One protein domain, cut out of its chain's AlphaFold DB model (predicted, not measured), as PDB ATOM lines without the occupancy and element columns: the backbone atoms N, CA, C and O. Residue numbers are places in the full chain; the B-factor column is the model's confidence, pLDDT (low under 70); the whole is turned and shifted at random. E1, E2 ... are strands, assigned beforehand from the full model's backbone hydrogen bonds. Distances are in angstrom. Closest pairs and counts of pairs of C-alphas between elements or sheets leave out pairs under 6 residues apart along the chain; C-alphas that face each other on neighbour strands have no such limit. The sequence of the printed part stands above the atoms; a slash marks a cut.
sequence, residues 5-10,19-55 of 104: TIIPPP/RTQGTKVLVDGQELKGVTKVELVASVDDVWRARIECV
ATOM      1  N   THR A   5      22.186  23.317  -3.896       88.62
ATOM      2  CA  THR A   5      21.675  24.225  -2.864       88.62
ATOM      3  C   THR A   5      22.059  25.655  -3.207       88.62
ATOM      4  O   THR A   5      23.232  25.955  -3.420       88.62
ATOM      5  N   ILE A   6      21.076  26.552  -3.243       87.12
ATOM      6  CA  ILE A   6      21.287  27.980  -3.493       87.12
ATOM      7  C   ILE A   6      21.100  28.710  -2.171       87.12
ATOM      8  O   ILE A   6      20.019  28.678  -1.587       87.12
ATOM      9  N   ILE A   7      22.166  29.343  -1.694       86.75
ATOM     10  CA  ILE A   7      22.170  30.108  -0.452       86.75
ATOM     11  C   ILE A   7      22.159  31.590  -0.825       86.75
ATOM     12  O   ILE A   7      23.188  32.103  -1.287       86.75
ATOM     13  N   PRO A   8      21.019  32.284  -0.669       80.25
ATOM     14  CA  PRO A   8      20.978  33.725  -0.840       80.25
ATOM     15  C   PRO A   8      21.828  34.412   0.239       80.25
ATOM     16  O   PRO A   8      21.996  33.870   1.337       80.25
ATOM     17  N   PRO A   9      22.365  35.609  -0.034       79.81
ATOM     18  CA  PRO A   9      22.976  36.414   1.011       79.81
ATOM     19  C   PRO A   9      21.917  36.873   2.028       79.81
ATOM     20  O   PRO A   9      20.716  36.793   1.752       79.81
ATOM     21  N   PRO A  10      22.342  37.372   3.201       75.88
ATOM     22  CA  PRO A  10      21.428  37.936   4.185       75.88
ATOM     23  C   PRO A  10      20.551  39.017   3.553       75.88
ATOM     24  O   PRO A  10      21.029  39.820   2.745       75.88
ATOM     25  N   ARG A  19      19.990  41.129  -2.239       64.62
ATOM     26  CA  ARG A  19      20.885  41.327  -3.388       64.62
ATOM     27  C   ARG A  19      21.261  39.968  -3.968       64.62
ATOM     28  O   ARG A  19      21.529  39.032  -3.237       64.62
ATOM     29  N   THR A  20      21.345  39.858  -5.287       63.19
ATOM     30  CA  THR A  20      21.838  38.629  -5.933       63.19
ATOM     31  C   THR A  20      23.355  38.470  -5.780       63.19
ATOM     32  O   THR A  20      23.873  37.352  -5.810       63.19
ATOM     33  N   GLN A  21      24.075  39.575  -5.559       63.88
ATOM     34  CA  GLN A  21      25.506  39.566  -5.259       63.88
ATOM     35  C   GLN A  21      25.777  38.932  -3.892       63.88
ATOM     36  O   GLN A  21      25.269  39.399  -2.877       63.88
ATOM     37  N   GLY A  22      26.612  37.890  -3.878       69.19
ATOM     38  CA  GLY A  22      26.921  37.105  -2.679       69.19
ATOM     39  C   GLY A  22      26.136  35.796  -2.564       69.19
ATOM     40  O   GLY A  22      26.363  35.050  -1.617       69.19
ATOM     41  N   THR A  23      25.261  35.490  -3.530       80.19
ATOM     42  CA  THR A  23      24.586  34.186  -3.605       80.19
ATOM     43  C   THR A  23      25.614  33.080  -3.816       80.19
ATOM     44  O   THR A  23      26.411  33.142  -4.755       80.19
ATOM     45  N   LYS A  24      25.577  32.054  -2.964       86.75
ATOM     46  CA  LYS A  24      26.429  30.870  -3.084       86.75
ATOM     47  C   LYS A  24      25.641  29.706  -3.655       86.75
ATOM     48  O   LYS A  24      24.506  29.461  -3.257       86.75
ATOM     49  N   VAL A  25      26.269  28.966  -4.555       88.38
ATOM     50  CA  VAL A  25      25.734  27.711  -5.079       88.38
ATOM     51  C   VAL A  25      26.585  26.584  -4.529       88.38
ATOM     52  O   VAL A  25      27.808  26.651  -4.607       88.38
ATOM     53  N   LEU A  26      25.948  25.554  -3.987       91.19
ATOM     54  CA  LEU A  26      26.611  24.348  -3.529       91.19
ATOM     55  C   LEU A  26      26.123  23.164  -4.349       91.19
ATOM     56  O   LEU A  26      24.933  23.051  -4.625       91.19
ATOM     57  N   VAL A  27      27.044  22.278  -4.701       89.50
ATOM     58  CA  VAL A  27      26.751  20.966  -5.272       89.50
ATOM     59  C   VAL A  27      27.302  19.946  -4.292       89.50
ATOM     60  O   VAL A  27      28.496  19.965  -3.997       89.50
ATOM     61  N   ASP A  28      26.430  19.120  -3.719       89.50
ATOM     62  CA  ASP A  28      26.812  18.108  -2.720       89.50
ATOM     63  C   ASP A  28      27.601  18.685  -1.532       89.50
ATOM     64  O   ASP A  28      28.554  18.099  -1.023       89.50
ATOM     65  N   GLY A  29      27.205  19.885  -1.097       87.62
ATOM     66  CA  GLY A  29      27.835  20.602   0.014       87.62
ATOM     67  C   GLY A  29      29.145  21.316  -0.335       87.62
ATOM     68  O   GLY A  29      29.690  22.009   0.522       87.62
ATOM     69  N   GLN A  30      29.639  21.216  -1.572       88.69
ATOM     70  CA  GLN A  30      30.806  21.970  -2.032       88.69
ATOM     71  C   GLN A  30      30.400  23.217  -2.809       88.69
ATOM     72  O   GLN A  30      29.558  23.160  -3.699       88.69
ATOM     73  N   GLU A  31      31.028  24.351  -2.493       88.94
ATOM     74  CA  GLU A  31      30.772  25.620  -3.178       88.94
ATOM     75  C   GLU A  31      31.222  25.554  -4.649       88.94
ATOM     76  O   GLU A  31      32.401  25.352  -4.955       88.94
ATOM     77  N   LEU A  32      30.274  25.762  -5.564       87.19
ATOM     78  CA  LEU A  32      30.512  25.882  -6.994       87.19
ATOM     79  C   LEU A  32      31.097  27.267  -7.290       87.19
ATOM     80  O   LEU A  32      30.417  28.289  -7.198       87.19
ATOM     81  N   LYS A  33      32.377  27.299  -7.660       86.00
ATOM     82  CA  LYS A  33      33.082  28.537  -8.012       86.00
ATOM     83  C   LYS A  33      32.778  28.974  -9.445       86.00
ATOM     84  O   LYS A  33      32.424  28.168 -10.297       86.00
ATOM     85  N   GLY A  34      32.978  30.265  -9.710       84.12
ATOM     86  CA  GLY A  34      32.858  30.826 -11.058       84.12
ATOM     87  C   GLY A  34      31.420  31.005 -11.542       84.12
ATOM     88  O   GLY A  34      31.220  31.199 -12.736       84.12
ATOM     89  N   VAL A  35      30.428  30.943 -10.649       85.06
ATOM     90  CA  VAL A  35      29.031  31.252 -10.976       85.06
ATOM     91  C   VAL A  35      28.912  32.724 -11.358       85.06
ATOM     92  O   VAL A  35      29.309  33.608 -10.600       85.06
ATOM     93  N   THR A  36      28.366  32.982 -12.541       84.06
ATOM     94  CA  THR A  36      28.168  34.328 -13.088       84.06
ATOM     95  C   THR A  36      26.712  34.758 -13.027       84.06
ATOM     96  O   THR A  36      26.433  35.953 -12.949       84.06
ATOM     97  N   LYS A  37      25.780  33.799 -13.050       81.12
ATOM     98  CA  LYS A  37      24.343  34.074 -13.051       81.12
ATOM     99  C   LYS A  37      23.556  32.899 -12.479       81.12
ATOM    100  O   LYS A  37      23.867  31.742 -12.755       81.12
ATOM    101  N   VAL A  38      22.521  33.216 -11.707       83.75
ATOM    102  CA  VAL A  38      21.549  32.254 -11.179       83.75
ATOM    103  C   VAL A  38      20.155  32.784 -11.486       83.75
ATOM    104  O   VAL A  38      19.821  33.899 -11.093       83.75
ATOM    105  N   GLU A  39      19.344  31.994 -12.182       84.75
ATOM    106  CA  GLU A  39      17.926  32.271 -12.416       84.75
ATOM    107  C   GLU A  39      17.085  31.215 -11.704       84.75
ATOM    108  O   GLU A  39      17.275  30.015 -11.908       84.75
ATOM    109  N   LEU A  40      16.141  31.668 -10.882       84.88
ATOM    110  CA  LEU A  40      15.149  30.825 -10.229       84.88
ATOM    111  C   LEU A  40      13.805  31.043 -10.914       84.88
ATOM    112  O   LEU A  40      13.297  32.161 -10.947       84.88
ATOM    113  N   VAL A  41      13.237  29.977 -11.465       84.19
ATOM    114  CA  VAL A  41      11.951  29.998 -12.159       84.19
ATOM    115  C   VAL A  41      10.994  29.082 -11.416       84.19
ATOM    116  O   VAL A  41      11.222  27.872 -11.339       84.19
ATOM    117  N   ALA A  42       9.921  29.656 -10.882       85.69
ATOM    118  CA  ALA A  42       8.809  28.877 -10.363       85.69
ATOM    119  C   ALA A  42       8.087  28.199 -11.539       85.69
ATOM    120  O   ALA A  42       7.714  28.849 -12.517       85.69
ATOM    121  N   SER A  43       7.942  26.881 -11.467       83.69
ATOM    122  CA  SER A  43       7.117  26.090 -12.375       83.69
ATOM    123  C   SER A  43       5.744  25.878 -11.741       83.69
ATOM    124  O   SER A  43       5.585  25.985 -10.527       83.69
ATOM    125  N   VAL A  44       4.762  25.529 -12.570       79.19
ATOM    126  CA  VAL A  44       3.505  24.941 -12.090       79.19
ATOM    127  C   VAL A  44       3.860  23.704 -11.243       79.19
ATOM    128  O   VAL A  44       4.855  23.042 -11.557       79.19
ATOM    129  N   ASP A  45       3.097  23.457 -10.173       83.25
ATOM    130  CA  ASP A  45       3.298  22.410  -9.147       83.25
ATOM    131  C   ASP A  45       4.297  22.730  -8.013       83.25
ATOM    132  O   ASP A  45       4.888  21.821  -7.435       83.25
ATOM    133  N   ASP A  46       4.511  24.009  -7.681       75.81
ATOM    134  CA  ASP A  46       5.413  24.458  -6.595       75.81
ATOM    135  C   ASP A  46       6.877  23.991  -6.740       75.81
ATOM    136  O   ASP A  46       7.681  24.039  -5.804       75.81
ATOM    137  N   VAL A  47       7.268  23.576  -7.948       81.12
ATOM    138  CA  VAL A  47       8.638  23.165  -8.253       81.12
ATOM    139  C   VAL A  47       9.463  24.377  -8.668       81.12
ATOM    140  O   VAL A  47       9.178  25.045  -9.665       81.12
ATOM    141  N   TRP A  48      10.564  24.615  -7.960       82.25
ATOM    142  CA  TRP A  48      11.555  25.614  -8.347       82.25
ATOM    143  C   TRP A  48      12.582  25.012  -9.302       82.25
ATOM    144  O   TRP A  48      13.241  24.019  -8.991       82.25
ATOM    145  N   ARG A  49      12.749  25.630 -10.472       83.81
ATOM    146  CA  ARG A  49      13.828  25.307 -11.410       83.81
ATOM    147  C   ARG A  49      14.928  26.346 -11.294       83.81
ATOM    148  O   ARG A  49      14.665  27.538 -11.419       83.81
ATOM    149  N   ALA A  50      16.159  25.888 -11.115       85.19
ATOM    150  CA  ALA A  50      17.335  26.744 -11.143       85.19
ATOM    151  C   ALA A  50      18.075  26.606 -12.480       85.19
ATOM    152  O   ALA A  50      18.337  25.492 -12.935       85.19
ATOM    153  N   ARG A  51      18.450  27.732 -13.090       87.12
ATOM    154  CA  ARG A  51      19.443  27.800 -14.171       87.12
ATOM    155  C   ARG A  51      20.681  28.503 -13.645       87.12
ATOM    156  O   ARG A  51      20.582  29.593 -13.090       87.12
ATOM    157  N   ILE A  52      21.835  27.864 -13.800       86.00
ATOM    158  CA  ILE A  52      23.102  28.335 -13.243       86.00
ATOM    159  C   ILE A  52      24.093  28.446 -14.390       86.00
ATOM    160  O   ILE A  52      24.412  27.448 -15.033       86.00
ATOM    161  N   GLU A  53      24.562  29.660 -14.651       86.31
ATOM    162  CA  GLU A  53      25.650  29.913 -15.590       86.31
ATOM    163  C   GLU A  53      26.946  30.061 -14.792       86.31
ATOM    164  O   GLU A  53      27.009  30.804 -13.805       86.31
ATOM    165  N   CYS A  54      27.984  29.338 -15.207       85.56
ATOM    166  CA  CYS A  54      29.294  29.388 -14.577       85.56
ATOM    167  C   CYS A  54      30.422  29.311 -15.608       85.56
ATOM    168  O   CYS A  54      30.281  28.739 -16.690       85.56
ATOM    169  N   VAL A  55      31.567  29.890 -15.252       83.62
ATOM    170  CA  VAL A  55      32.805  29.749 -16.018       83.62
ATOM    171  C   VAL A  55      33.398  28.378 -15.715       83.62
ATOM    172  O   VAL A  55      33.873  28.128 -14.608       83.62
TER     173      VAL A  55
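AT A GLANCE: This is residues 5 to 10 and 19 to 55 of the 104 residues of an uncharacterized protein of Stenotrophomonas sp. ASS1 (UniProt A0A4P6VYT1). A long two-stranded hairpin, E3 and E4, is crossed by a short two-stranded pair, E1 and E2, which lies loosely over the half of the hairpin away from its turn. The loop of residues 28 to 34 leads from the short pair down into the long hairpin, whose other end, with the turn of residues 43 to 47, reaches well past the short pair. The printed part has 43 residues, with no named helix and four named strands in the order E1, E2, E3, E4; it is all strand, with two sheets, E1 - E2 and E3 - E4, both antiparallel. The whole is only just compact, close to loose, with a radius of gyration of the C-alphas of 10.9 A, and spans 30 by 24 by 20 A.

IN THESE COORDINATES: Find C-alpha 5 at (21.675, 24.225, -2.864); from there E1 runs over residues 5 to 7. Beyond the cut, look at residues 24 to 27 for E2, 10.1 A from first to last C-alpha. E3 begins at C-alpha 35, at (29.031, 31.252, -10.976), and runs to residue 42; it is the longest strand by residues, with 8 residues over 20.4 A. E4 returns over residues 48 to 54, 19.2 A long, and ends at C-alpha 54, at (29.294, 29.388, -14.577).

HOW THE PARTS SIT: Start with the hairpin of E3 and E4, joined by a tight link of 5 residues; they are antiparallel, at 165 degrees between their directions. Their C-alphas 38 and 52 face each other at 4.7 A, and N 39 and O 51, at 2.8 A, are within hydrogen-bond range, as are N 49 and O 41, at 2.8 A. Next look at E1 and E2, also antiparallel at 165 degrees. Their C-alphas 6 and 25 face each other at 4.7 A, and N 7 and O 24, at 2.8 A, are within hydrogen-bond range. Residues 26 to 27 of E2 also pair with residues 30 to 31, antiparallel. Between the sheets, E2 and E3 have 1 pair of C-alphas within 8 A, Val 25 and Val 35, at 7.6 A. E1 is apart from E3 and from E4, and E2 is apart from E4.

THE WHOLE: The two C-alphas farthest apart are those of Asp 45 and Val 55, at 31.2 A. Residues 11 to 18 are not printed, and C-alphas 10 and 19 stand 8.3 A apart across this cut, which falls in the link from E1 to E2. The link from E2 to E3 is short, with 7 residues, and no link that is printed whole is long. The mean pLDDT of the printed part is 82.9; look at residues 19 to 22, just after the cut, for the values under 70.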